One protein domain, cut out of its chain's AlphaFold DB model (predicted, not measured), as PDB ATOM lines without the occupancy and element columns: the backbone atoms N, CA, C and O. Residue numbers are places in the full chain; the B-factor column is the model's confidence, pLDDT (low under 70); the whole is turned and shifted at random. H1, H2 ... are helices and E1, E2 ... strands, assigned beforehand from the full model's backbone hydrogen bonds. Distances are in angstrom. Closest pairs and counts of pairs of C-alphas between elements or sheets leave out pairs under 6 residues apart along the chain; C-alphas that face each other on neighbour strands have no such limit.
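Overview. This is residues 3 to 204 of the 245 residues of the protein "Putative outer membrane protein" of Phocaeicola vulgatus (UniProt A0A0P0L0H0). The model is a long, twisted ribbon of six strands, with a small head at one end made of two short helices, H1 and H2, and the two long loops of residues 62 to 82 and 134 to 152. The strands run back and forth along the longest axis, growing longer from E1 at one edge to E6 at the other. Along the 202 printed residues come E1, E2, H1, H2, E3, E4, E5 and E6, and the antiparallel sheet has the order E1, E2, E3, E4, E5, E6. The class is mostly strand; the whole is extended, a rod spanning 96 by 37 by 25 A, with a radius of gyration of the C-alphas of 28.4 A.

Arrangement. Begin at residues 3 to 4, which pair antiparallel with residues 13 to 14 of E1, residues 13 to 28. E1, an edge strand, forms a hairpin with E2, residues 31 to 47; look at N 19 and O 39, 2.9 A apart. H1, residues 54 to 61, is not on the sheet. It touches H2, residues 83 to 89, at a steep tilt of 61 degrees, opposite ways; their closest C-alphas, of Leu 58 and Pro 83, are 5.9 A apart. In both helices every O i to N i+4 pair is within hydrogen-bond range. H2 only grazes the sheet, with residues 86 to 89. E3, residues 92 to 111, is antiparallel to E2, with N 40 and O 99 at 2.8 A. E3 opens a meander, each strand the antiparallel neighbour of the one before, with E4, residues 114 to 133, E5, residues 153 to 176, and E6, residues 180 to 203. Find N 100 and O 124 at 2.9 A for E3 and E4, N 125 and O 161 at 2.8 A for E4 and E5, and N 164 and O 192 at 2.9 A for E5 and E6, the other edge strand.

Along the chain. Find C-alpha 13 at (27.773, -39.215, -14.731); from there E1 runs 48.4 A to C-alpha 28 at (-3.430, -2.782, -8.282). E2 returns over 53.2 A. H1 measures 10.3 A and H2 10.1 A. E3 covers 61.4 A, E4 62.2 A and E5 74.2 A. E6 runs 74.6 A to C-alpha 203 at (42.670, -43.051, 6.841).

Size, cuts and confidence. The two C-alphas farthest apart, of Glu 142 and Asn 177, are 98.4 A apart. The printed part has no cut. The links H1 to H2, of 21 residues, and E4 to E5, of 19, are long. The mean pLDDT of the printed part is 93.8; residue 149 is under 70.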
ATOM      1  N   GLN A   3      22.461 -37.860 -17.484       92.44
ATOM      2  CA  GLN A   3      23.572 -37.885 -18.414       92.44
ATOM      3  C   GLN A   3      24.656 -38.822 -17.883       92.44
ATOM      4  O   GLN A   3      25.330 -38.510 -16.901       92.44
ATOM      5  N   GLY A   4      24.856 -39.937 -18.586       92.31
ATOM      6  CA  GLY A   4      26.035 -40.777 -18.407       92.31
ATOM      7  C   GLY A   4      27.302 -40.047 -18.847       92.31
ATOM      8  O   GLY A   4      27.272 -39.178 -19.727       92.31
ATOM      9  N   GLY A   5      28.411 -40.378 -18.204       91.12
ATOM     10  CA  GLY A   5      29.714 -39.854 -18.553       91.12
ATOM     11  C   GLY A   5      30.351 -40.553 -19.750       91.12
ATOM     12  O   GLY A   5      29.732 -41.359 -20.448       91.12
ATOM     13  N   LEU A   6      31.594 -40.169 -20.039       92.94
ATOM     14  CA  LEU A   6      32.333 -40.655 -21.210       92.94
ATOM     15  C   LEU A   6      33.307 -41.785 -20.866       92.94
ATOM     16  O   LEU A   6      33.936 -42.337 -21.775       92.94
ATOM     17  N   LEU A   7      33.476 -42.120 -19.581       93.25
ATOM     18  CA  LEU A   7      34.374 -43.198 -19.204       93.25
ATOM     19  C   LEU A   7      33.805 -44.536 -19.669       93.25
ATOM     20  O   LEU A   7      32.657 -44.887 -19.420       93.25
ATOM     21  N   LYS A   8      34.654 -45.311 -20.348       89.75
ATOM     22  CA  LYS A   8      34.376 -46.725 -20.631       89.75
ATOM     23  C   LYS A   8      34.817 -47.635 -19.488       89.75
ATOM     24  O   LYS A   8      34.227 -48.685 -19.276       89.75
ATOM     25  N   ALA A   9      35.891 -47.250 -18.802       85.94
ATOM     26  CA  ALA A   9      36.405 -47.941 -17.631       85.94
ATOM     27  C   ALA A   9      36.052 -47.101 -16.402       85.94
ATOM     28  O   ALA A   9      36.600 -46.019 -16.234       85.94
ATOM     29  N   GLY A  10      35.126 -47.581 -15.576       89.25
ATOM     30  CA  GLY A  10      34.590 -46.835 -14.437       89.25
ATOM     31  C   GLY A  10      33.246 -46.171 -14.736       89.25
ATOM     32  O   GLY A  10      32.854 -46.007 -15.886       89.25
ATOM     33  N   ASP A  11      32.535 -45.834 -13.664       93.81
ATOM     34  CA  ASP A  11      31.186 -45.265 -13.695       93.81
ATOM     35  C   ASP A  11      31.240 -43.772 -13.346       93.81
ATOM     36  O   ASP A  11      31.564 -43.402 -12.210       93.81
ATOM     37  N   ASP A  12      30.935 -42.917 -14.321       96.56
ATOM     38  CA  ASP A  12      30.780 -41.476 -14.149       96.56
ATOM     39  C   ASP A  12      29.471 -40.959 -14.752       96.56
ATOM     40  O   ASP A  12      28.906 -41.534 -15.684       96.56
ATOM     41  N   GLY A  13      28.978 -39.846 -14.212       96.88
ATOM     42  CA  GLY A  13      27.773 -39.215 -14.731       96.88
ATOM     43  C   GLY A  13      27.236 -38.070 -13.884       96.88
ATOM     44  O   GLY A  13      27.842 -37.620 -12.903       96.88
ATOM     45  N   LEU A  14      26.092 -37.561 -14.334       96.75
ATOM     46  CA  LEU A  14      25.389 -36.418 -13.774       96.75
ATOM     47  C   LEU A  14      23.878 -36.657 -13.796       96.75
ATOM     48  O   LEU A  14      23.267 -36.829 -14.852       96.75
ATOM     49  N   HIS A  15      23.249 -36.482 -12.639       97.81
ATOM     50  CA  HIS A  15      21.817 -36.242 -12.546       97.81
ATOM     51  C   HIS A  15      21.566 -34.784 -12.179       97.81
ATOM     52  O   HIS A  15      22.160 -34.232 -11.252       97.81
ATOM     53  N   ARG A  16      20.659 -34.140 -12.916       97.50
ATOM     54  CA  ARG A  16      20.223 -32.771 -12.640       97.50
ATOM     55  C   ARG A  16      18.712 -32.699 -12.519       97.50
ATOM     56  O   ARG A  16      17.982 -32.990 -13.476       97.50
ATOM     57  N   TYR A  17      18.267 -32.203 -11.373       97.38
ATOM     58  CA  TYR A  17      16.874 -31.918 -11.055       97.38
ATOM     59  C   TYR A  17      16.688 -30.409 -11.011       97.38
ATOM     60  O   TYR A  17      17.459 -29.711 -10.358       97.38
ATOM     61  N   ASN A  18      15.679 -29.902 -11.714       96.94
ATOM     62  CA  ASN A  18      15.351 -28.483 -11.723       96.94
ATOM     63  C   ASN A  18      13.849 -28.322 -11.545       96.94
ATOM     64  O   ASN A  18      13.076 -28.952 -12.263       96.94
ATOM     65  N   VAL A  19      13.457 -27.437 -10.640       97.88
ATOM     66  CA  VAL A  19      12.071 -27.004 -10.479       97.88
ATOM     67  C   VAL A  19      12.073 -25.489 -10.471       97.88
ATOM     68  O   VAL A  19      12.846 -24.872  -9.741       97.88
ATOM     69  N   THR A  20      11.218 -24.893 -11.293       98.19
ATOM     70  CA  THR A  20      11.070 -23.442 -11.378       98.19
ATOM     71  C   THR A  20       9.596 -23.105 -11.276       98.19
ATOM     72  O   THR A  20       8.786 -23.693 -11.989       98.19
ATOM     73  N   ALA A  21       9.263 -22.134 -10.434       98.19
ATOM     74  CA  ALA A  21       7.934 -21.551 -10.372       98.19
ATOM     75  C   ALA A  21       8.045 -20.034 -10.515       98.19
ATOM     76  O   ALA A  21       8.968 -19.416  -9.983       98.19
ATOM     77  N   LYS A  22       7.107 -19.449 -11.261       98.19
ATOM     78  CA  LYS A  22       7.008 -18.008 -11.482       98.19
ATOM     79  C   LYS A  22       5.576 -17.569 -11.231       98.19
ATOM     80  O   LYS A  22       4.648 -18.199 -11.732       98.19
ATOM     81  N   ILE A  23       5.422 -16.499 -10.469       97.31
ATOM     82  CA  ILE A  23       4.150 -15.881 -10.123       97.31
ATOM     83  C   ILE A  23       4.279 -14.407 -10.478       97.31
ATOM     84  O   ILE A  23       5.171 -13.731  -9.974       97.31
ATOM     85  N   ASN A  24       3.387 -13.918 -11.329       97.69
ATOM     86  CA  ASN A  24       3.260 -12.497 -11.625       97.69
ATOM     87  C   ASN A  24       1.837 -12.087 -11.258       97.69
ATOM     88  O   ASN A  24       0.888 -12.789 -11.613       97.69
ATOM     89  N   ALA A  25       1.694 -10.986 -10.535       97.12
ATOM     90  CA  ALA A  25       0.413 -10.486 -10.074       97.12
ATOM     91  C   ALA A  25       0.366  -8.962 -10.205       97.12
ATOM     92  O   ALA A  25       1.197  -8.253  -9.635       97.12
ATOM     93  N   ASP A  26      -0.649  -8.469 -10.907       97.38
ATOM     94  CA  ASP A  26      -1.034  -7.063 -10.856       97.38
ATOM     95  C   ASP A  26      -1.935  -6.887  -9.626       97.38
ATOM     96  O   ASP A  26      -3.104  -7.270  -9.634       97.38
ATOM     97  N   LEU A  27      -1.363  -6.387  -8.528       95.69
ATOM     98  CA  LEU A  27      -2.078  -6.232  -7.257       95.69
ATOM     99  C   LEU A  27      -3.046  -5.044  -7.316       95.69
ATOM    100  O   LEU A  27      -4.151  -5.102  -6.783       95.69
ATOM    101  N   THR A  28      -2.623  -3.968  -7.976       96.38
ATOM    102  CA  THR A  28      -3.430  -2.782  -8.282       96.38
ATOM    103  C   THR A  28      -2.991  -2.212  -9.635       96.38
ATOM    104  O   THR A  28      -2.026  -2.681 -10.235       96.38
ATOM    105  N   GLN A  29      -3.647  -1.146 -10.110       94.50
ATOM    106  CA  GLN A  29      -3.214  -0.434 -11.323       94.50
ATOM    107  C   GLN A  29      -1.808   0.184 -11.207       94.50
ATOM    108  O   GLN A  29      -1.177   0.441 -12.226       94.50
ATOM    109  N   TRP A  30      -1.323   0.413  -9.983       96.50
ATOM    110  CA  TRP A  30      -0.043   1.064  -9.694       96.50
ATOM    111  C   TRP A  30       0.979   0.121  -9.045       96.50
ATOM    112  O   TRP A  30       2.092   0.552  -8.756       96.50
ATOM    113  N   LEU A  31       0.635  -1.145  -8.784       97.62
ATOM    114  CA  LEU A  31       1.508  -2.091  -8.088       97.62
ATOM    115  C   LEU A  31       1.518  -3.452  -8.771       97.62
ATOM    116  O   LEU A  31       0.515  -4.170  -8.770       97.62
ATOM    117  N   LYS A  32       2.694  -3.841  -9.262       98.19
ATOM    118  CA  LYS A  32       2.950  -5.168  -9.822       98.19
ATOM    119  C   LYS A  32       3.937  -5.915  -8.948       98.19
ATOM    120  O   LYS A  32       4.960  -5.362  -8.543       98.19
ATOM    121  N   PHE A  33       3.640  -7.177  -8.685       98.12
ATOM    122  CA  PHE A  33       4.488  -8.083  -7.931       98.12
ATOM    123  C   PHE A  33       4.902  -9.256  -8.812       98.12
ATOM    124  O   PHE A  33       4.061  -9.926  -9.410       98.12
ATOM    125  N   ASN A  34       6.203  -9.521  -8.865       98.31
ATOM    126  CA  ASN A  34       6.769 -10.667  -9.558       98.31
ATOM    127  C   ASN A  34       7.590 -11.483  -8.567       98.31
ATOM    128  O   ASN A  34       8.416 -10.945  -7.834       98.31
ATOM    129  N   TYR A  35       7.394 -12.790  -8.573       98.31
ATOM    130  CA  TYR A  35       8.134 -13.719  -7.744       98.31
ATOM    131  C   TYR A  35       8.560 -14.925  -8.572       98.31
ATOM    132  O   TYR A  35       7.773 -15.508  -9.316       98.31
ATOM    133  N   SER A  36       9.825 -15.305  -8.452       98.38
ATOM    134  CA  SER A  36      10.406 -16.450  -9.139       98.38
ATOM    135  C   SER A  36      11.248 -17.240  -8.154       98.38
ATOM    136  O   SER A  36      12.152 -16.703  -7.514       98.38
ATOM    137  N   THR A  37      10.984 -18.539  -8.067       98.44
ATOM    138  CA  THR A  37      11.828 -19.472  -7.328       98.44
ATOM    139  C   THR A  37      12.380 -20.528  -8.267       98.44
ATOM    140  O   THR A  37      11.696 -21.003  -9.177       98.44
ATOM    141  N   ARG A  38      13.644 -20.890  -8.054       98.50
ATOM    142  CA  ARG A  38      14.306 -21.962  -8.790       98.50
ATOM    143  C   ARG A  38      15.079 -22.830  -7.819       98.50
ATOM    144  O   ARG A  38      15.995 -22.356  -7.155       98.50
ATOM    145  N   PHE A  39      14.750 -24.109  -7.791       98.44
ATOM    146  CA  PHE A  39      15.533 -25.128  -7.117       98.44
ATOM    147  C   PHE A  39      16.312 -25.936  -8.151       98.44
ATOM    148  O   PHE A  39      15.753 -26.359  -9.166       98.44
ATOM    149  N   THR A  40      17.598 -26.159  -7.895       98.31
ATOM    150  CA  THR A  40      18.433 -27.056  -8.694       98.31
ATOM    151  C   THR A  40      19.208 -27.996  -7.782       98.31
ATOM    152  O   THR A  40      19.917 -27.512  -6.903       98.31
ATOM    153  N   ARG A  41      19.145 -29.304  -8.037       98.38
ATOM    154  CA  ARG A  41      20.053 -30.303  -7.456       98.38
ATOM    155  C   ARG A  41      20.905 -30.904  -8.563       98.38
ATOM    156  O   ARG A  41      20.368 -31.310  -9.594       98.38
ATOM    157  N   ASN A  42      22.214 -30.939  -8.351       98.06
ATOM    158  CA  ASN A  42      23.156 -31.671  -9.190       98.06
ATOM    159  C   ASN A  42      23.797 -32.779  -8.368       98.06
ATOM    160  O   ASN A  42      24.463 -32.467  -7.384       98.06
ATOM    161  N   ASP A  43      23.656 -34.015  -8.827       98.06
ATOM    162  CA  ASP A  43      24.358 -35.171  -8.288       98.06
ATOM    163  C   ASP A  43      25.378 -35.614  -9.334       98.06
ATOM    164  O   ASP A  43      25.014 -36.028 -10.434       98.06
ATOM    165  N   VAL A  44      26.660 -35.472  -9.015       97.69
ATOM    166  CA  VAL A  44      27.779 -35.859  -9.876       97.69
ATOM    167  C   VAL A  44      28.503 -37.015  -9.219       97.69
ATOM    168  O   VAL A  44      28.916 -36.904  -8.063       97.69
ATOM    169  N   TRP A  45      28.715 -38.093  -9.960       97.50
ATOM    170  CA  TRP A  45      29.534 -39.206  -9.505       97.50
ATOM    171  C   TRP A  45      30.645 -39.503 -10.497       97.50
ATOM    172  O   TRP A  45      30.514 -39.271 -11.697       97.50
ATOM    173  N   ARG A  46      31.763 -39.987  -9.968       97.31
ATOM    174  CA  ARG A  46      32.904 -40.460 -10.750       97.31
ATOM    175  C   ARG A  46      33.807 -41.350  -9.901       97.31
ATOM    176  O   ARG A  46      33.737 -41.271  -8.668       97.31
ATOM    177  N   PRO A  47      34.725 -42.116 -10.508       97.06
ATOM    178  CA  PRO A  47      35.815 -42.731  -9.767       97.06
ATOM    179  C   PRO A  47      36.672 -41.679  -9.051       97.06
ATOM    180  O   PRO A  47      36.862 -40.561  -9.550       97.06
ATOM    181  N   THR A  48      37.218 -42.024  -7.885       95.50
ATOM    182  CA  THR A  48      38.065 -41.115  -7.084       95.50
ATOM    183  C   THR A  48      39.316 -40.685  -7.852       95.50
ATOM    184  O   THR A  48      39.659 -39.498  -7.901       95.50
ATOM    185  N   SER A  49      39.926 -41.642  -8.547       94.12
ATOM    186  CA  SER A  49      41.094 -41.470  -9.414       94.12
ATOM    187  C   SER A  49      40.827 -40.630 -10.671       94.12
ATOM    188  O   SER A  49      41.778 -40.099 -11.244       94.12
ATOM    189  N   PHE A  50      39.561 -40.434 -11.076       95.44
ATOM    190  CA  PHE A  50      39.200 -39.583 -12.216       95.44
ATOM    191  C   PHE A  50      39.266 -38.091 -11.857       95.44
ATOM    192  O   PHE A  50      38.257 -37.402 -11.713       95.44
ATOM    193  N   ASN A  51      40.477 -37.592 -11.638       92.31
ATOM    194  CA  ASN A  51      40.760 -36.208 -11.269       92.31
ATOM    195  C   ASN A  51      41.561 -35.486 -12.370       92.31
ATOM    196  O   ASN A  51      41.787 -36.029 -13.450       92.31
ATOM    197  N   SER A  52      41.990 -34.250 -12.103       92.38
ATOM    198  CA  SER A  52      42.723 -33.412 -13.064       92.38
ATOM    199  C   SER A  52      44.010 -34.045 -13.602       92.38
ATOM    200  O   SER A  52      44.461 -33.659 -14.675       92.38
ATOM    201  N   SER A  53      44.595 -35.008 -12.887       91.00
ATOM    202  CA  SER A  53      45.843 -35.675 -13.269       91.00
ATOM    203  C   SER A  53      45.625 -36.981 -14.036       91.00
ATOM    204  O   SER A  53      46.597 -37.593 -14.471       91.00
ATOM    205  N   PHE A  54      44.377 -37.431 -14.213       93.06
ATOM    206  CA  PHE A  54      44.085 -38.739 -14.806       93.06
ATOM    207  C   PHE A  54      44.680 -38.895 -16.213       93.06
ATOM    208  O   PHE A  54      45.381 -39.867 -16.477       93.06
ATOM    209  N   TYR A  55      44.443 -37.934 -17.111       92.25
ATOM    210  CA  TYR A  55      44.905 -38.042 -18.500       92.25
ATOM    211  C   TYR A  55      46.426 -37.890 -18.650       92.25
ATOM    212  O   TYR A  55      47.001 -38.505 -19.545       92.25
ATOM    213  N   ASP A  56      47.084 -37.147 -17.750       91.19
ATOM    214  CA  ASP A  56      48.552 -37.115 -17.669       91.19
ATOM    215  C   ASP A  56      49.103 -38.501 -17.313       91.19
ATOM    216  O   ASP A  56      49.973 -39.040 -18.000       91.19
ATOM    217  N   GLN A  57      48.536 -39.128 -16.280       90.19
ATOM    218  CA  GLN A  57      48.935 -40.470 -15.860       90.19
ATOM    219  C   GLN A  57      48.624 -41.517 -16.926       90.19
ATOM    220  O   GLN A  57      49.452 -42.394 -17.156       90.19
ATOM    221  N   LEU A  58      47.477 -41.412 -17.603       90.50
ATOM    222  CA  LEU A  58      47.104 -42.313 -18.688       90.50
ATOM    223  C   LEU A  58      48.168 -42.291 -19.792       90.50
ATOM    224  O   LEU A  58      48.771 -43.319 -20.076       90.50
ATOM    225  N   GLY A  59      48.502 -41.117 -20.332       89.06
ATOM    226  CA  GLY A  59      49.515 -41.009 -21.387       89.06
ATOM    227  C   GLY A  59      50.907 -41.507 -20.976       89.06
ATOM    228  O   GLY A  59      51.637 -42.054 -21.800       89.06
ATOM    229  N   ARG A  60      51.278 -41.347 -19.699       88.94
ATOM    230  CA  ARG A  60      52.602 -41.732 -19.184       88.94
ATOM    231  C   ARG A  60      52.713 -43.207 -18.801       88.94
ATOM    232  O   ARG A  60      53.805 -43.761 -18.895       88.94
ATOM    233  N   ALA A  61      51.616 -43.818 -18.354       88.38
ATOM    234  CA  ALA A  61      51.605 -45.150 -17.752       88.38
ATOM    235  C   ALA A  61      50.960 -46.232 -18.636       88.38
ATOM    236  O   ALA A  61      51.063 -47.415 -18.312       88.38
ATOM    237  N   THR A  62      50.296 -45.864 -19.740       86.88
ATOM    238  CA  THR A  62      49.705 -46.824 -20.687       86.88
ATOM    239  C   THR A  62      50.313 -46.664 -22.077       86.88
ATOM    240  O   THR A  62      49.800 -45.917 -22.913       86.88
ATOM    241  N   TRP A  63      51.428 -47.356 -22.333       85.69
ATOM    242  CA  TRP A  63      52.029 -47.386 -23.667       85.69
ATOM    243  C   TRP A  63      51.184 -48.226 -24.638       85.69
ATOM    244  O   TRP A  63      50.579 -49.211 -24.215       85.69
ATOM    245  N   PRO A  64      51.156 -47.901 -25.946       86.50
ATOM    246  CA  PRO A  64      50.293 -48.591 -26.915       86.50
ATOM    247  C   PRO A  64      50.536 -50.101 -27.053       86.50
ATOM    248  O   PRO A  64      49.664 -50.825 -27.522       86.50
ATOM    249  N   ASN A  65      51.721 -50.579 -26.673       88.31
ATOM    250  CA  ASN A  65      52.111 -51.989 -26.704       88.31
ATOM    251  C   ASN A  65      51.796 -52.745 -25.402       88.31
ATOM    252  O   ASN A  65      52.078 -53.939 -25.317       88.31
ATOM    253  N   MET A  66      51.244 -52.074 -24.389       86.25
ATOM    254  CA  MET A  66      50.866 -52.698 -23.127       86.25
ATOM    255  C   MET A  66      49.386 -53.083 -23.155       86.25
ATOM    256  O   MET A  66      48.532 -52.213 -23.348       86.25
ATOM    257  N   PRO A  67      49.041 -54.363 -22.944       89.31
ATOM    258  CA  PRO A  67      47.644 -54.756 -22.851       89.31
ATOM    259  C   PRO A  67      47.029 -54.204 -21.558       89.31
ATOM    260  O   PRO A  67      47.707 -54.078 -20.542       89.31
ATOM    261  N   VAL A  68      45.729 -53.897 -21.568       90.06
ATOM    262  CA  VAL A  68      45.012 -53.429 -20.362       90.06
ATOM    263  C   VAL A  68      44.906 -54.538 -19.312       90.06
ATOM    264  O   VAL A  68      44.992 -54.265 -18.115       90.06
ATOM    265  N   LYS A  69      44.721 -55.780 -19.772       90.94
ATOM    266  CA  LYS A  69      44.639 -56.979 -18.942       90.94
ATOM    267  C   LYS A  69      45.643 -58.030 -19.396       90.94
ATOM    268  O   LYS A  69      45.918 -58.131 -20.592       90.94
ATOM    269  N   ASP A  70      46.142 -58.811 -18.453       88.69
ATOM    270  CA  ASP A  70      46.987 -59.970 -18.714       88.69
ATOM    271  C   ASP A  70      46.154 -61.186 -19.194       88.69
ATOM    272  O   ASP A  70      44.916 -61.140 -19.178       88.69
ATOM    273  N   PRO A  71      46.794 -62.287 -19.639       88.88
ATOM    274  CA  PRO A  71      46.086 -63.511 -20.030       88.88
ATOM    275  C   PRO A  71      45.253 -64.161 -18.913       88.88
ATOM    276  O   PRO A  71      44.341 -64.926 -19.219       88.88
ATOM    277  N   ASN A  72      45.537 -63.849 -17.645       88.88
ATOM    278  CA  ASN A  72      44.794 -64.328 -16.479       88.88
ATOM    279  C   ASN A  72      43.552 -63.455 -16.180       88.88
ATOM    280  O   ASN A  72      42.727 -63.812 -15.341       88.88
ATOM    281  N   GLY A  73      43.378 -62.332 -16.888       88.75
ATOM    282  CA  GLY A  73      42.242 -61.419 -16.765       88.75
ATOM    283  C   GLY A  73      42.417 -60.301 -15.730       88.75
ATOM    284  O   GLY A  73      41.487 -59.493 -15.563       88.75
ATOM    285  N   TYR A  74      43.584 -60.218 -15.084       90.56
ATOM    286  CA  TYR A  74      43.948 -59.154 -14.151       90.56
ATOM    287  C   TYR A  74      44.463 -57.927 -14.895       90.56
ATOM    288  O   TYR A  74      44.897 -58.009 -16.040       90.56
ATOM    289  N   TYR A  75      44.402 -56.758 -14.259       90.19
ATOM    290  CA  TYR A  75      44.978 -55.547 -14.833       90.19
ATOM    291  C   TYR A  75      46.502 -55.654 -14.917       90.19
ATOM    292  O   TYR A  75      47.161 -56.002 -13.941       90.19
ATOM    293  N   THR A  76      47.060 -55.333 -16.086       88.12
ATOM    294  CA  THR A  76      48.499 -55.474 -16.336       88.12
ATOM    295  C   THR A  76      49.302 -54.589 -15.391       88.12
ATOM    296  O   THR A  76      49.117 -53.369 -15.355       88.12
ATOM    297  N   ASN A  77      50.243 -55.187 -14.668       84.31
ATOM    298  CA  ASN A  77      51.187 -54.435 -13.856       84.31
ATOM    299  C   ASN A  77      52.140 -53.641 -14.765       84.31
ATOM    300  O   ASN A  77      52.870 -54.219 -15.570       84.31
ATOM    301  N   ASN A  78      52.150 -52.316 -14.627       78.75
ATOM    302  CA  ASN A  78      53.028 -51.423 -15.387       78.75
ATOM    303  C   ASN A  78      54.198 -50.854 -14.569       78.75
ATOM    304  O   ASN A  78      54.859 -49.915 -15.009       78.75
ATOM    305  N   GLY A  79      54.441 -51.399 -13.373       77.12
ATOM    306  CA  GLY A  79      55.544 -51.007 -12.496       77.12
ATOM    307  C   GLY A  79      55.384 -49.637 -11.831       77.12
ATOM    308  O   GLY A  79      56.304 -49.203 -11.139       77.12
ATOM    309  N   TRP A  80      54.252 -48.945 -12.020       79.00
ATOM    310  CA  TRP A  80      54.008 -47.634 -11.418       79.00
ATOM    311  C   TRP A  80      52.552 -47.441 -10.965       79.00
ATOM    312  O   TRP A  80      52.193 -47.883  -9.878       79.00
ATOM    313  N   THR A  81      51.714 -46.761 -11.756       81.69
ATOM    314  CA  THR A  81      50.287 -46.537 -11.470       81.69
ATOM    315  C   THR A  81      49.453 -47.150 -12.573       81.69
ATOM    316  O   THR A  81      49.718 -46.879 -13.741       81.69
ATOM    317  N   ASN A  82      48.423 -47.923 -12.235       89.25
ATOM    318  CA  ASN A  82      47.486 -48.448 -13.220       89.25
ATOM    319  C   ASN A  82      46.230 -47.555 -13.283       89.25
ATOM    320  O   ASN A  82      45.294 -47.746 -12.502       89.25
ATOM    321  N   PRO A  83      46.184 -46.545 -14.178       90.62
ATOM    322  CA  PRO A  83      45.094 -45.573 -14.207       90.62
ATOM    323  C   PRO A  83      43.745 -46.227 -14.519       90.62
ATOM    324  O   PRO A  83      42.739 -45.828 -13.942       90.62
ATOM    325  N   VAL A  84      43.711 -47.253 -15.377       91.81
ATOM    326  CA  VAL A  84      42.466 -47.939 -15.754       91.81
ATOM    327  C   VAL A  84      41.940 -48.793 -14.600       91.81
ATOM    328  O   VAL A  84      40.754 -48.716 -14.290       91.81
ATOM    329  N   GLN A  85      42.809 -49.545 -13.920       92.50
ATOM    330  CA  GLN A  85      42.439 -50.286 -12.710       92.50
ATOM    331  C   GLN A  85      41.916 -49.340 -11.626       92.50
ATOM    332  O   GLN A  85      40.859 -49.570 -11.045       92.50
ATOM    333  N   ASN A  86      42.605 -48.219 -11.407       91.88
ATOM    334  CA  ASN A  86      42.211 -47.223 -10.418       91.88
ATOM    335  C   ASN A  86      40.846 -46.583 -10.707       91.88
ATOM    336  O   ASN A  86      40.200 -46.115  -9.769       91.88
ATOM    337  N   LEU A  87      40.393 -46.523 -11.964       94.19
ATOM    338  CA  LEU A  87      39.039 -46.057 -12.291       94.19
ATOM    339  C   LEU A  87      37.957 -47.065 -11.889       94.19
ATOM    340  O   LEU A  87      36.838 -46.666 -11.575       94.19
ATOM    341  N   VAL A  88      38.275 -48.356 -11.913       92.88
ATOM    342  CA  VAL A  88      37.309 -49.429 -11.649       92.88
ATOM    343  C   VAL A  88      37.302 -49.822 -10.172       92.88
ATOM    344  O   VAL A  88      36.238 -50.003  -9.588       92.88
ATOM    345  N   GLU A  89      38.478 -49.900  -9.553       91.69
ATOM    346  CA  GLU A  89      38.674 -50.475  -8.217       91.69
ATOM    347  C   GLU A  89      39.073 -49.428  -7.162       91.69
ATOM    348  O   GLU A  89      38.892 -49.647  -5.967       91.69
ATOM    349  N   GLY A  90      39.559 -48.251  -7.578       91.56
ATOM    350  CA  GLY A  90      40.153 -47.236  -6.692       91.56
ATOM    351  C   GLY A  90      39.165 -46.412  -5.854       91.56
ATOM    352  O   GLY A  90      39.557 -45.442  -5.203       91.56
ATOM    353  N   GLY A  91      37.881 -46.773  -5.864       94.06
ATOM    354  CA  GLY A  91      36.818 -46.118  -5.102       94.06
ATOM    355  C   GLY A  91      36.048 -45.034  -5.866       94.06
ATOM    356  O   GLY A  91      36.270 -44.775  -7.050       94.06
ATOM    357  N   LYS A  92      35.091 -44.403  -5.175       95.81
ATOM    358  CA  LYS A  92      34.085 -43.505  -5.766       95.81
ATOM    359  C   LYS A  92      34.058 -42.150  -5.066       95.81
ATOM    360  O   LYS A  92      34.172 -42.057  -3.841       95.81
ATOM    361  N   ARG A  93      33.807 -41.108  -5.854       97.38
ATOM    362  CA  ARG A  93      33.551 -39.743  -5.408       97.38
ATOM    363  C   ARG A  93      32.173 -39.292  -5.873       97.38
ATOM    364  O   ARG A  93      31.909 -39.241  -7.071       97.38
ATOM    365  N   ASN A  94      31.341 -38.881  -4.925       98.06
ATOM    366  CA  ASN A  94      30.019 -38.317  -5.164       98.06
ATOM    367  C   ASN A  94      29.994 -36.869  -4.676       98.06
ATOM    368  O   ASN A  94      30.436 -36.583  -3.566       98.06
ATOM    369  N   ALA A  95      29.471 -35.962  -5.490       98.12
ATOM    370  CA  ALA A  95      29.251 -34.571  -5.135       98.12
ATOM    371  C   ALA A  95      27.787 -34.216  -5.382       98.12
ATOM    372  O   ALA A  95      27.294 -34.369  -6.496       98.12
ATOM    373  N   GLN A  96      27.117 -33.726  -4.346       98.56
ATOM    374  CA  GLN A  96      25.765 -33.191  -4.436       98.56
ATOM    375  C   GLN A  96      25.823 -31.681  -4.232       98.56
ATOM    376  O   GLN A  96      26.425 -31.208  -3.269       98.56
ATOM    377  N   THR A  97      25.176 -30.918  -5.109       98.62
ATOM    378  CA  THR A  97      25.027 -29.470  -4.952       98.62
ATOM    379  C   THR A  97      23.578 -29.053  -5.129       98.62
ATOM    380  O   THR A  97      23.022 -29.145  -6.226       98.62
ATOM    381  N   ASP A  98      23.021 -28.501  -4.060       98.56
ATOM    382  CA  ASP A  98      21.687 -27.926  -4.001       98.56
ATOM    383  C   ASP A  98      21.785 -26.413  -4.092       98.56
ATOM    384  O   ASP A  98      22.571 -25.797  -3.375       98.56
ATOM    385  N   ARG A  99      20.975 -25.805  -4.955       98.50
ATOM    386  CA  ARG A  99      20.811 -24.354  -5.022       98.50
ATOM    387  C   ARG A  99      19.342 -23.991  -4.995       98.50
ATOM    388  O   ARG A  99      18.560 -24.524  -5.782       98.50
ATOM    389  N   LEU A 100      18.986 -23.073  -4.109       98.56
ATOM    390  CA  LEU A 100      17.672 -22.453  -4.047       98.56
ATOM    391  C   LEU A 100      17.832 -20.971  -4.353       98.56
ATOM    392  O   LEU A 100      18.530 -20.271  -3.629       98.56
ATOM    393  N   TYR A 101      17.165 -20.511  -5.401       98.44
ATOM    394  CA  TYR A 101      17.072 -19.108  -5.775       98.44
ATOM    395  C   TYR A 101      15.679 -18.590  -5.437       98.44
ATOM    396  O   TYR A 101      14.676 -19.245  -5.731       98.44
ATOM    397  N   GLN A 102      15.636 -17.410  -4.837       98.31
ATOM    398  CA  GLN A 102      14.439 -16.666  -4.488       98.31
ATOM    399  C   GLN A 102      14.582 -15.260  -5.048       98.31
ATOM    400  O   GLN A 102      15.523 -14.549  -4.706       98.31
ATOM    401  N   GLN A 103      13.673 -14.873  -5.931       98.31
ATOM    402  CA  GLN A 103      13.671 -13.556  -6.550       98.31
ATOM    403  C   GLN A 103      12.289 -12.950  -6.384       98.31
ATOM    404  O   GLN A 103      11.300 -13.556  -6.789       98.31
ATOM    405  N   ALA A 104      12.224 -11.769  -5.790       98.38
ATOM    406  CA  ALA A 104      11.011 -10.985  -5.657       98.38
ATOM    407  C   ALA A 104      11.256  -9.600  -6.255       98.38
ATOM    408  O   ALA A 104      12.309  -9.003  -6.047       98.38
ATOM    409  N   SER A 105      10.288  -9.088  -7.002       98.25
ATOM    410  CA  SER A 105      10.337  -7.762  -7.599       98.25
ATOM    411  C   SER A 105       9.000  -7.059  -7.416       98.25
ATOM    412  O   SER A 105       7.941  -7.648  -7.637       98.25
ATOM    413  N   LEU A 106       9.059  -5.796  -7.011       98.25
ATOM    414  CA  LEU A 106       7.927  -4.882  -6.978       98.25
ATOM    415  C   LEU A 106       8.172  -3.772  -7.994       98.25
ATOM    416  O   LEU A 106       9.244  -3.165  -8.009       98.25
ATOM    417  N   VAL A 107       7.160  -3.498  -8.810       98.12
ATOM    418  CA  VAL A 107       7.112  -2.338  -9.701       98.12
ATOM    419  C   VAL A 107       5.968  -1.456  -9.230       98.12
ATOM    420  O   VAL A 107       4.819  -1.898  -9.185       98.12
ATOM    421  N   ILE A 108       6.299  -0.231  -8.839       98.12
ATOM    422  CA  ILE A 108       5.396   0.694  -8.157       98.12
ATOM    423  C   ILE A 108       5.304   1.975  -8.990       98.12
ATOM    424  O   ILE A 108       6.293   2.691  -9.119       98.12
ATOM    425  N   GLU A 109       4.130   2.279  -9.537       97.69
ATOM    426  CA  GLU A 109       3.852   3.468 -10.356       97.69
ATOM    427  C   GLU A 109       2.674   4.268  -9.765       97.69
ATOM    428  O   GLU A 109       1.565   4.241 -10.300       97.69
ATOM    429  N   PRO A 110       2.859   4.958  -8.622       91.50
ATOM    430  CA  PRO A 110       1.768   5.688  -7.970       91.50
ATOM    431  C   PRO A 110       1.362   6.945  -8.754       91.50
ATOM    432  O   PRO A 110       0.221   7.394  -8.668       91.50
ATOM    433  N   ILE A 111       2.301   7.519  -9.513       92.69
ATOM    434  CA  ILE A 111       2.105   8.661 -10.405       92.69
ATOM    435  C   ILE A 111       2.565   8.215 -11.789       92.69
ATOM    436  O   ILE A 111       3.630   7.616 -11.921       92.69
ATOM    437  N   LYS A 112       1.775   8.529 -12.819       93.25
ATOM    438  CA  LYS A 112       2.077   8.138 -14.198       93.25
ATOM    439  C   LYS A 112       3.487   8.578 -14.599       93.25
ATOM    440  O   LYS A 112       3.851   9.739 -14.399       93.25
ATOM    441  N   ASN A 113       4.238   7.658 -15.201       94.31
ATOM    442  CA  ASN A 113       5.627   7.830 -15.630       94.31
ATOM    443  C   ASN A 113       6.653   8.006 -14.493       94.31
ATOM    444  O   ASN A 113       7.805   8.344 -14.777       94.31
ATOM    445  N   TRP A 114       6.263   7.794 -13.232       97.31
ATOM    446  CA  TRP A 114       7.179   7.677 -12.100       97.31
ATOM    447  C   TRP A 114       7.151   6.242 -11.580       97.31
ATOM    448  O   TRP A 114       6.254   5.857 -10.833       97.31
ATOM    449  N   ILE A 115       8.155   5.461 -11.966       98.12
ATOM    450  CA  ILE A 115       8.219   4.030 -11.685       98.12
ATOM    451  C   ILE A 115       9.342   3.759 -10.690       98.12
ATOM    452  O   ILE A 115      10.489   4.139 -10.903       98.12
ATOM    453  N   THR A 116       9.015   3.085  -9.595       98.31
ATOM    454  CA  THR A 116       9.986   2.581  -8.623       98.31
ATOM    455  C   THR A 116      10.079   1.068  -8.719       98.31
ATOM    456  O   THR A 116       9.070   0.368  -8.659       98.31
ATOM    457  N   HIS A 117      11.304   0.576  -8.830       98.31
ATOM    458  CA  HIS A 117      11.659  -0.829  -8.864       98.31
ATOM    459  C   HIS A 117      12.320  -1.215  -7.544       98.31
ATOM    460  O   HIS A 117      13.263  -0.565  -7.091       98.31
ATOM    461  N   VAL A 118      11.829  -2.288  -6.936       98.50
ATOM    462  CA  VAL A 118      12.451  -2.933  -5.777       98.50
ATOM    463  C   VAL A 118      12.696  -4.381  -6.152       98.50
ATOM    464  O   VAL A 118      11.750  -5.116  -6.415       98.50
ATOM    465  N   GLU A 119      13.955  -4.792  -6.186       98.44
ATOM    466  CA  GLU A 119      14.395  -6.121  -6.594       98.44
ATOM    467  C   GLU A 119      15.156  -6.774  -5.440       98.44
ATOM    468  O   GLU A 119      16.193  -6.287  -4.988       98.44
ATOM    469  N   PHE A 120      14.628  -7.890  -4.956       98.38
ATOM    470  CA  PHE A 120      15.208  -8.695  -3.896       98.38
ATOM    471  C   PHE A 120      15.603 -10.058  -4.452       98.38
ATOM    472  O   PHE A 120      14.759 -10.822  -4.924       98.38
ATOM    473  N   ASN A 121      16.886 -10.383  -4.357       98.44
ATOM    474  CA  ASN A 121      17.456 -11.648  -4.786       98.44
ATOM    475  C   ASN A 121      18.137 -12.321  -3.594       98.44
ATOM    476  O   ASN A 121      18.993 -11.737  -2.933       98.44
ATOM    477  N   TYR A 122      17.792 -13.576  -3.341       98.38
ATOM    478  CA  TYR A 122      18.435 -14.386  -2.318       98.38
ATOM    479  C   TYR A 122      18.712 -15.785  -2.849       98.38
ATOM    480  O   TYR A 122      17.846 -16.408  -3.470       98.38
ATOM    481  N   SER A 123      19.913 -16.300  -2.607       98.38
ATOM    482  CA  SER A 123      20.259 -17.668  -2.973       98.38
ATOM    483  C   SER A 123      21.015 -18.395  -1.879       98.38
ATOM    484  O   SER A 123      21.928 -17.839  -1.272       98.38
ATOM    485  N   ILE A 124      20.663 -19.663  -1.689       98.44
ATOM    486  CA  ILE A 124      21.381 -20.600  -0.828       98.44
ATOM    487  C   ILE A 124      22.003 -21.668  -1.719       98.44
ATOM    488  O   ILE A 124      21.300 -22.259  -2.542       98.44
ATOM    489  N   MET A 125      23.286 -21.952  -1.525       98.62
ATOM    490  CA  MET A 125      23.943 -23.141  -2.053       98.62
ATOM    491  C   MET A 125      24.384 -24.032  -0.896       98.62
ATOM    492  O   MET A 125      25.050 -23.566   0.021       98.62
ATOM    493  N   ASN A 126      24.070 -25.321  -0.974       98.44
ATOM    494  CA  ASN A 126      24.662 -26.345  -0.124       98.44
ATOM    495  C   ASN A 126      25.352 -27.369  -1.022       98.44
ATOM    496  O   ASN A 126      24.718 -27.952  -1.899       98.44
ATOM    497  N   SER A 127      26.641 -27.596  -0.808       98.44
ATOM    498  CA  SER A 127      27.423 -28.609  -1.508       98.44
ATOM    499  C   SER A 127      27.974 -29.611  -0.510       98.44
ATOM    500  O   SER A 127      28.440 -29.218   0.557       98.44
ATOM    501  N   SER A 128      27.948 -30.894  -0.854       98.38
ATOM    502  CA  SER A 128      28.617 -31.936  -0.085       98.38
ATOM    503  C   SER A 128      29.318 -32.913  -1.010       98.38
ATOM    504  O   SER A 128      28.717 -33.428  -1.955       98.38
ATOM    505  N   VAL A 129      30.584 -33.184  -0.714       98.38
ATOM    506  CA  VAL A 129      31.359 -34.242  -1.355       98.38
ATOM    507  C   VAL A 129      31.517 -35.393  -0.378       98.38
ATOM    508  O   VAL A 129      31.825 -35.184   0.791       98.38
ATOM    509  N   LYS A 130      31.348 -36.617  -0.874       98.06
ATOM    510  CA  LYS A 130      31.762 -37.850  -0.207       98.06
ATOM    511  C   LYS A 130      32.676 -38.618  -1.141       98.06
ATOM    512  O   LYS A 130      32.314 -38.890  -2.283       98.06
ATOM    513  N   GLU A 131      33.848 -38.972  -0.653       97.38
ATOM    514  CA  GLU A 131      34.884 -39.632  -1.428       97.38
ATOM    515  C   GLU A 131      35.452 -40.805  -0.640       97.38
ATOM    516  O   GLU A 131      35.713 -40.710   0.559       97.38
ATOM    517  N   THR A 132      35.622 -41.927  -1.326       95.75
ATOM    518  CA  THR A 132      36.262 -43.129  -0.798       95.75
ATOM    519  C   THR A 132      37.410 -43.498  -1.717       95.75
ATOM    520  O   THR A 132      37.220 -43.584  -2.929       95.75
ATOM    521  N   SER A 133      38.584 -43.733  -1.145       94.00
ATOM    522  CA  SER A 133      39.741 -44.272  -1.852       94.00
ATOM    523  C   SER A 133      40.106 -45.612  -1.248       94.00
ATOM    524  O   SER A 133      40.289 -45.716  -0.030       94.00
ATOM    525  N   ILE A 134      40.225 -46.618  -2.104       90.81
ATOM    526  CA  ILE A 134      40.610 -47.981  -1.739       90.81
ATOM    527  C   ILE A 134      41.874 -48.317  -2.537       90.81
ATOM    528  O   ILE A 134      41.944 -47.948  -3.712       90.81
ATOM    529  N   PRO A 135      42.890 -48.939  -1.917       88.50
ATOM    530  CA  PRO A 135      44.070 -49.378  -2.643       88.50
ATOM    531  C   PRO A 135      43.710 -50.433  -3.691       88.50
ATOM    532  O   PRO A 135      42.833 -51.268  -3.479       88.50
ATOM    533  N   THR A 136      44.414 -50.384  -4.814       87.88
ATOM    534  CA  THR A 136      44.347 -51.381  -5.881       87.88
ATOM    535  C   THR A 136      45.610 -52.232  -5.847       87.88
ATOM    536  O   THR A 136      46.691 -51.751  -5.485       87.88
ATOM    537  N   TYR A 137      45.473 -53.510  -6.187       86.38
ATOM    538  CA  TYR A 137      46.548 -54.488  -6.056       86.38
ATOM    539  C   TYR A 137      46.832 -55.171  -7.388       86.38
ATOM    540  O   TYR A 137      45.919 -55.502  -8.148       86.38
ATOM    541  N   ASN A 138      48.116 -55.377  -7.661       87.00
ATOM    542  CA  ASN A 138      48.561 -56.163  -8.803       87.00
ATOM    543  C   ASN A 138      48.515 -57.653  -8.459       87.00
ATOM    544  O   ASN A 138      48.457 -58.025  -7.286       87.00
ATOM    545  N   HIS A 139      48.590 -58.490  -9.489       87.81
ATOM    546  CA  HIS A 139      48.663 -59.938  -9.345       87.81
ATOM    547  C   HIS A 139      49.943 -60.459 -10.010       87.81
ATOM    548  O   HIS A 139      50.433 -59.855 -10.970       87.81
ATOM    549  N   ASP A 140      50.514 -61.532  -9.465       84.12
ATOM    550  CA  ASP A 140      51.611 -62.260 -10.104       84.12
ATOM    551  C   ASP A 140      51.094 -63.235 -11.183       84.12
ATOM    552  O   ASP A 140      49.894 -63.336 -11.448       84.12
ATOM    553  N   VAL A 141      52.012 -63.961 -11.830       82.69
ATOM    554  CA  VAL A 141      51.671 -64.927 -12.891       82.69
ATOM    555  C   VAL A 141      50.828 -66.107 -12.398       82.69
ATOM    556  O   VAL A 141      50.125 -66.720 -13.201       82.69
ATOM    557  N   GLU A 142      50.886 -66.414 -11.101       83.81
ATOM    558  CA  GLU A 142      50.104 -67.463 -10.439       83.81
ATOM    559  C   GLU A 142      48.746 -66.937  -9.935       83.81
ATOM    560  O   GLU A 142      47.896 -67.722  -9.516       83.81
ATOM    561  N   GLY A 143      48.510 -65.622 -10.020       81.38
ATOM    562  CA  GLY A 143      47.292 -64.953  -9.565       81.38
ATOM    563  C   GLY A 143      47.316 -64.541  -8.091       81.38
ATOM    564  O   GLY A 143      46.276 -64.148  -7.560       81.38
ATOM    565  N   ASN A 144      48.465 -64.600  -7.412       85.75
ATOM    566  CA  ASN A 144      48.583 -64.128  -6.034       85.75
ATOM    567  C   ASN A 144      48.646 -62.597  -5.988       85.75
ATOM    568  O   ASN A 144      49.236 -61.954  -6.859       85.75
ATOM    569  N   LEU A 145      48.071 -62.008  -4.936       84.94
ATOM    570  CA  LEU A 145      48.109 -60.564  -4.706       84.94
ATOM    571  C   LEU A 145      49.534 -60.090  -4.404       84.94
ATOM    572  O   LEU A 145      50.187 -60.569  -3.478       84.94
ATOM    573  N   ILE A 146      49.967 -59.064  -5.130       83.00
ATOM    574  CA  ILE A 146      51.152 -58.279  -4.806       83.00
ATOM    575  C   ILE A 146      50.682 -57.093  -3.960       83.00
ATOM    576  O   ILE A 146      50.201 -56.085  -4.489       83.00
ATOM    577  N   ASP A 147      50.795 -57.227  -2.636       74.81
ATOM    578  CA  ASP A 147      50.395 -56.182  -1.691       74.81
ATOM    579  C   ASP A 147      51.372 -54.996  -1.734       74.81
ATOM    580  O   ASP A 147      52.493 -55.028  -1.217       74.81
ATOM    581  N   THR A 148      50.923 -53.909  -2.357       70.56
ATOM    582  CA  THR A 148      51.666 -52.650  -2.480       70.56
ATOM    583  C   THR A 148      51.575 -51.774  -1.227       70.56
ATOM    584  O   THR A 148      52.081 -50.652  -1.240       70.56
ATOM    585  N   HIS A 149      50.947 -52.260  -0.147       67.94
ATOM    586  CA  HIS A 149      50.706 -51.532   1.103       67.94
ATOM    587  C   HIS A 149      50.007 -50.184   0.865       67.94
ATOM    588  O   HIS A 149      50.312 -49.163   1.489       67.94
ATOM    589  N   GLY A 150      49.076 -50.169  -0.090       74.94
ATOM    590  CA  GLY A 150      48.343 -48.967  -0.452       74.94
ATOM    591  C   GLY A 150      47.482 -48.444   0.703       74.94
ATOM    592  O   GLY A 150      46.928 -49.198   1.502       74.94
ATOM    593  N   THR A 151      47.349 -47.121   0.788       83.00
ATOM    594  CA  THR A 151      46.547 -46.472   1.835       83.00
ATOM    595  C   THR A 151      45.103 -46.275   1.385       83.00
ATOM    596  O   THR A 151      44.828 -45.977   0.222       83.00
ATOM    597  N   SER A 152      44.160 -46.414   2.317       91.31
ATOM    598  CA  SER A 152      42.742 -46.121   2.093       91.31
ATOM    599  C   SER A 152      42.314 -44.878   2.863       91.31
ATOM    600  O   SER A 152      42.859 -44.572   3.930       91.31
ATOM    601  N   TYR A 153      41.319 -44.157   2.342       93.69
ATOM    602  CA  TYR A 153      40.722 -43.035   3.060       93.69
ATOM    603  C   TYR A 153      39.241 -42.824   2.751       93.69
ATOM    604  O   TYR A 153      38.745 -43.153   1.674       93.69
ATOM    605  N   LEU A 154      38.563 -42.191   3.706       95.56
ATOM    606  CA  LEU A 154      37.270 -41.544   3.538       95.56
ATOM    607  C   LEU A 154      37.461 -40.040   3.663       95.56
ATOM    608  O   LEU A 154      38.136 -39.568   4.579       95.56
ATOM    609  N   TYR A 155      36.855 -39.296   2.753       96.69
ATOM    610  CA  TYR A 155      36.841 -37.846   2.767       96.69
ATOM    611  C   TYR A 155      35.410 -37.344   2.617       96.69
ATOM    612  O   TYR A 155      34.642 -37.841   1.793       96.69
ATOM    613  N   GLN A 156      35.058 -36.354   3.425       97.94
ATOM    614  CA  GLN A 156      33.801 -35.642   3.301       97.94
ATOM    615  C   GLN A 156      34.043 -34.148   3.458       97.94
ATOM    616  O   GLN A 156      34.769 -33.730   4.361       97.94
ATOM    617  N   ASP A 157      33.395 -33.356   2.614       98.06
ATOM    618  CA  ASP A 157      33.297 -31.914   2.797       98.06
ATOM    619  C   ASP A 157      31.847 -31.434   2.743       98.06
ATOM    620  O   ASP A 157      30.932 -32.126   2.269       98.06
ATOM    621  N   GLN A 158      31.647 -30.245   3.302       98.38
ATOM    622  CA  GLN A 158      30.417 -29.483   3.203       98.38
ATOM    623  C   GLN A 158      30.752 -28.012   2.980       98.38
ATOM    624  O   GLN A 158      31.579 -27.433   3.680       98.38
ATOM    625  N   THR A 159      30.085 -27.405   2.003       98.62
ATOM    626  CA  THR A 159      30.142 -25.966   1.734       98.62
ATOM    627  C   THR A 159      28.732 -25.408   1.761       98.62
ATOM    628  O   THR A 159      27.847 -25.949   1.097       98.62
ATOM    629  N   LYS A 160      28.525 -24.315   2.488       98.56
ATOM    630  CA  LYS A 160      27.272 -23.563   2.490       98.56
ATOM    631  C   LYS A 160      27.546 -22.126   2.089       98.56
ATOM    632  O   LYS A 160      28.403 -21.483   2.681       98.56
ATOM    633  N   GLU A 161      26.796 -21.618   1.124       98.56
ATOM    634  CA  GLU A 161      26.838 -20.216   0.714       98.56
ATOM    635  C   GLU A 161      25.445 -19.607   0.816       98.56
ATOM    636  O   GLU A 161      24.463 -20.207   0.382       98.56
ATOM    637  N   ASN A 162      25.367 -18.401   1.371       98.44
ATOM    638  CA  ASN A 162      24.180 -17.560   1.328       98.44
ATOM    639  C   ASN A 162      24.563 -16.251   0.641       98.44
ATOM    640  O   ASN A 162      25.502 -15.584   1.075       98.44
ATOM    641  N   TYR A 163      23.827 -15.887  -0.400       98.50
ATOM    642  CA  TYR A 163      24.027 -14.656  -1.150       98.50
ATOM    643  C   TYR A 163      22.734 -13.846  -1.165       98.50
ATOM    644  O   TYR A 163      21.663 -14.389  -1.438       98.50
ATOM    645  N   LEU A 164      22.847 -12.559  -0.857       98.31
ATOM    646  CA  LEU A 164      21.768 -11.583  -0.838       98.31
ATOM    647  C   LEU A 164      22.149 -10.431  -1.766       98.31
ATOM    648  O   LEU A 164      23.238  -9.880  -1.644       98.31
ATOM    649  N   ASN A 165      21.233 -10.035  -2.639       98.44
ATOM    650  CA  ASN A 165      21.336  -8.831  -3.451       98.44
ATOM    651  C   ASN A 165      20.011  -8.062  -3.358       98.44
ATOM    652  O   ASN A 165      18.932  -8.629  -3.541       98.44
ATOM    653  N   LEU A 166      20.104  -6.776  -3.033       98.44
ATOM    654  CA  LEU A 166      18.979  -5.848  -2.994       98.44
ATOM    655  C   LEU A 166      19.298  -4.680  -3.921       98.44
ATOM    656  O   LEU A 166      20.314  -4.011  -3.735       98.44
ATOM    657  N   ASN A 167      18.416  -4.428  -4.880       98.50
ATOM    658  CA  ASN A 167      18.511  -3.323  -5.821       98.50
ATOM    659  C   ASN A 167      17.212  -2.508  -5.777       98.50
ATOM    660  O   ASN A 167      16.118  -3.057  -5.894       98.50
ATOM    661  N   ILE A 168      17.323  -1.201  -5.554       98.50
ATOM    662  CA  ILE A 168      16.185  -0.286  -5.476       98.50
ATOM    663  C   ILE A 168      16.504   0.935  -6.319       98.50
ATOM    664  O   ILE A 168      17.469   1.644  -6.042       98.50
ATOM    665  N   TYR A 169      15.673   1.225  -7.311       98.44
ATOM    666  CA  TYR A 169      15.830   2.417  -8.134       98.44
ATOM    667  C   TYR A 169      14.480   2.980  -8.538       98.44
ATOM    668  O   TYR A 169      13.473   2.281  -8.601       98.44
ATOM    669  N   SER A 170      14.457   4.278  -8.792       98.12
ATOM    670  CA  SER A 170      13.277   4.994  -9.230       98.12
ATOM    671  C   SER A 170      13.621   5.802 -10.462       98.12
ATOM    672  O   SER A 170      14.699   6.397 -10.550       98.12
ATOM    673  N   GLU A 171      12.707   5.803 -11.418       97.88
ATOM    674  CA  GLU A 171      12.825   6.537 -12.658       97.88
ATOM    675  C   GLU A 171      11.604   7.414 -12.894       97.88
ATOM    676  O   GLU A 171      10.466   7.024 -12.633       97.88
ATOM    677  N   TYR A 172      11.859   8.612 -13.411       96.94
ATOM    678  CA  TYR A 172      10.827   9.521 -13.879       96.94
ATOM    679  C   TYR A 172      11.111   9.899 -15.326       96.94
ATOM    680  O   TYR A 172      12.219  10.337 -15.652       96.94
ATOM    681  N   SER A 173      10.114   9.727 -16.192       96.38
ATOM    682  CA  SER A 173      10.202  10.093 -17.605       96.38
ATOM    683  C   SER A 173       9.129  11.105 -17.991       96.38
ATOM    684  O   SER A 173       7.962  10.938 -17.644       96.38
ATOM    685  N   GLN A 174       9.511  12.126 -18.755       93.94
ATOM    686  CA  GLN A 174       8.592  13.145 -19.253       93.94
ATOM    687  C   GLN A 174       8.884  13.477 -20.720       93.94
ATOM    688  O   GLN A 174      10.042  13.644 -21.115       93.94
ATOM    689  N   SER A 175       7.819  13.603 -21.511       93.06
ATOM    690  CA  SER A 175       7.867  14.041 -22.910       93.06
ATOM    691  C   SER A 175       7.359  15.476 -23.019       93.06
ATOM    692  O   SER A 175       6.264  15.789 -22.554       93.06
ATOM    693  N   PHE A 176       8.130  16.349 -23.659       90.94
ATOM    694  CA  PHE A 176       7.793  17.752 -23.886       90.94
ATOM    695  C   PHE A 176       7.520  17.987 -25.374       90.94
ATOM    696  O   PHE A 176       8.373  17.713 -26.223       90.94
ATOM    697  N   ASN A 177       6.327  18.500 -25.691       88.62
ATOM    698  CA  ASN A 177       5.890  18.863 -27.048       88.62
ATOM    699  C   ASN A 177       6.071  17.760 -28.112       88.62
ATOM    700  O   ASN A 177       6.243  18.073 -29.285       88.62
ATOM    701  N   ASN A 178       6.083  16.479 -27.720       82.88
ATOM    702  CA  ASN A 178       6.412  15.342 -28.597       82.88
ATOM    703  C   ASN A 178       7.749  15.479 -29.362       82.88
ATOM    704  O   ASN A 178       7.976  14.759 -30.330       82.88
ATOM    705  N   ALA A 179       8.637  16.378 -28.928       91.06
ATOM    706  CA  ALA A 179       9.910  16.686 -29.584       91.06
ATOM    707  C   ALA A 179      11.117  16.415 -28.675       91.06
ATOM    708  O   ALA A 179      12.205  16.112 -29.162       91.06
ATOM    709  N   HIS A 180      10.928  16.482 -27.353       91.38
ATOM    710  CA  HIS A 180      11.983  16.243 -26.370       91.38
ATOM    711  C   HIS A 180      11.528  15.219 -25.329       91.38
ATOM    712  O   HIS A 180      10.408  15.292 -24.833       91.38
ATOM    713  N   ASN A 181      12.400  14.278 -24.971       94.06
ATOM    714  CA  ASN A 181      12.154  13.271 -23.940       94.06
ATOM    715  C   ASN A 181      13.266  13.360 -22.897       94.06
ATOM    716  O   ASN A 181      14.441  13.321 -23.257       94.06
ATOM    717  N   ALA A 182      12.901  13.466 -21.623       94.94
ATOM    718  CA  ALA A 182      13.845  13.440 -20.515       94.94
ATOM    719  C   ALA A 182      13.532  12.255 -19.599       94.94
ATOM    720  O   ALA A 182      12.367  11.980 -19.313       94.94
ATOM    721  N   LYS A 183      14.577  11.569 -19.127       96.88
ATOM    722  CA  LYS A 183      14.483  10.504 -18.128       96.88
ATOM    723  C   LYS A 183      15.555  10.719 -17.071       96.88
ATOM    724  O   LYS A 183      16.722  10.903 -17.409       96.88
ATOM    725  N   VAL A 184      15.157  10.683 -15.808       96.88
ATOM    726  CA  VAL A 184      16.068  10.711 -14.661       96.88
ATOM    727  C   VAL A 184      15.896   9.429 -13.861       96.88
ATOM    728  O   VAL A 184      14.783   8.920 -13.745       96.88
ATOM    729  N   MET A 185      16.999   8.896 -13.341       97.19
ATOM    730  CA  MET A 185      17.027   7.684 -12.529       97.19
ATOM    731  C   MET A 185      17.923   7.911 -11.314       97.19
ATOM    732  O   MET A 185      19.016   8.464 -11.446       97.19
ATOM    733  N   LEU A 186      17.472   7.462 -10.147       97.94
ATOM    734  CA  LEU A 186      18.286   7.371  -8.938       97.94
ATOM    735  C   LEU A 186      18.051   6.028  -8.253       97.94
ATOM    736  O   LEU A 186      16.941   5.500  -8.294       97.94
ATOM    737  N   GLY A 187      19.071   5.478  -7.605       97.81
ATOM    738  CA  GLY A 187      18.945   4.185  -6.950       97.81
ATOM    739  C   GLY A 187      20.136   3.805  -6.085       97.81
ATOM    740  O   GLY A 187      21.125   4.530  -5.995       97.81
ATOM    741  N   PHE A 188      20.002   2.651  -5.443       98.12
ATOM    742  CA  PHE A 188      20.967   2.040  -4.547       98.12
ATOM    743  C   PHE A 188      20.959   0.520  -4.731       98.12
ATOM    744  O   PHE A 188      19.902  -0.091  -4.881       98.12
ATOM    745  N   GLN A 189      22.140  -0.089  -4.644       98.12
ATOM    746  CA  GLN A 189      22.315  -1.537  -4.657       98.12
ATOM    747  C   GLN A 189      23.248  -1.966  -3.526       98.12
ATOM    748  O   GLN A 189      24.233  -1.288  -3.227       98.12
ATOM    749  N   THR A 190      22.953  -3.113  -2.917       98.25
ATOM    750  CA  THR A 190      23.815  -3.757  -1.922       98.25
ATOM    751  C   THR A 190      23.848  -5.267  -2.101       98.25
ATOM    752  O   THR A 190      22.871  -5.876  -2.541       98.25
ATOM    753  N   GLU A 191      24.984  -5.863  -1.741       98.31
ATOM    754  CA  GLU A 191      25.246  -7.294  -1.850       98.31
ATOM    755  C   GLU A 191      25.954  -7.815  -0.598       98.31
ATOM    756  O   GLU A 191      26.846  -7.158  -0.061       98.31
ATOM    757  N   ASP A 192      25.574  -9.013  -0.153       98.31
ATOM    758  CA  ASP A 192      26.229  -9.733   0.941       98.31
ATOM    759  C   ASP A 192      26.388 -11.211   0.575       98.31
ATOM    760  O   ASP A 192      25.456 -11.849   0.081       98.31
ATOM    761  N   MET A 193      27.572 -11.766   0.838       98.00
ATOM    762  CA  MET A 193      27.890 -13.171   0.592       98.00
ATOM    763  C   MET A 193      28.560 -13.771   1.823       98.00
ATOM    764  O   MET A 193      29.613 -13.309   2.263       98.00
ATOM    765  N   LYS A 194      27.979 -14.851   2.343       98.38
ATOM    766  CA  LYS A 194      28.525 -15.610   3.472       98.38
ATOM    767  C   LYS A 194      28.769 -17.043   3.057       98.38
ATOM    768  O   LYS A 194      27.841 -17.705   2.602       98.38
ATOM    769  N   GLN A 195      29.993 -17.512   3.267       98.25
ATOM    770  CA  GLN A 195      30.416 -18.869   2.953       98.25
ATOM    771  C   GLN A 195      30.955 -19.567   4.201       98.25
ATOM    772  O   GLN A 195      31.765 -19.010   4.942       98.25
ATOM    773  N   GLU A 196      30.536 -20.809   4.392       98.06
ATOM    774  CA  GLU A 196      31.023 -21.724   5.417       98.06
ATOM    775  C   GLU A 196      31.553 -22.990   4.745       98.06
ATOM    776  O   GLU A 196      30.968 -23.484   3.778       98.06
ATOM    777  N   PHE A 197      32.664 -23.517   5.257       98.25
ATOM    778  CA  PHE A 197      33.304 -24.729   4.755       98.25
ATOM    779  C   PHE A 197      33.767 -25.604   5.917       98.25
ATOM    780  O   PHE A 197      34.372 -25.112   6.871       98.25
ATOM    781  N   SER A 198      33.533 -26.907   5.805       98.06
ATOM    782  CA  SER A 198      34.086 -27.917   6.700       98.06
ATOM    783  C   SER A 198      34.515 -29.146   5.906       98.06
ATOM    784  O   SER A 198      33.939 -29.473   4.869       98.06
ATOM    785  N   SER A 199      35.545 -29.839   6.389       97.81
ATOM    786  CA  SER A 199      35.962 -31.114   5.818       97.81
ATOM    787  C   SER A 199      36.511 -32.055   6.877       97.81
ATOM    788  O   SER A 199      36.917 -31.653   7.968       97.81
ATOM    789  N   THR A 200      36.479 -33.345   6.576       97.38
ATOM    790  CA  THR A 200      37.004 -34.403   7.432       97.38
ATOM    791  C   THR A 200      37.602 -35.484   6.552       97.38
ATOM    792  O   THR A 200      36.999 -35.897   5.562       97.38
ATOM    793  N   LYS A 201      38.797 -35.950   6.922       96.12
ATOM    794  CA  LYS A 201      39.483 -37.050   6.252       96.12
ATOM    795  C   LYS A 201      39.923 -38.075   7.287       96.12
ATOM    796  O   LYS A 201      40.533 -37.708   8.287       96.12
ATOM    797  N   LYS A 202      39.625 -39.346   7.040       94.31
ATOM    798  CA  LYS A 202      40.046 -40.470   7.879       94.31
ATOM    799  C   LYS A 202      40.757 -41.504   7.019       94.31
ATOM    800  O   LYS A 202      40.236 -41.870   5.971       94.31
ATOM    801  N   TYR A 203      41.907 -41.978   7.480       92.50
ATOM    802  CA  TYR A 203      42.670 -43.051   6.841       92.50
ATOM    803  C   TYR A 203      42.390 -44.407   7.499       92.50
ATOM    804  O   TYR A 203      41.863 -44.458   8.613       92.50
ATOM    805  N   GLY A 204      42.752 -45.495   6.816       84.31
ATOM    806  CA  GLY A 204      42.676 -46.850   7.374       84.31
ATOM    807  C   GLY A 204      41.249 -47.395   7.409       84.31
ATOM    808  O   GLY A 204      40.725 -47.763   8.459       84.31
TER     809      GLY A 204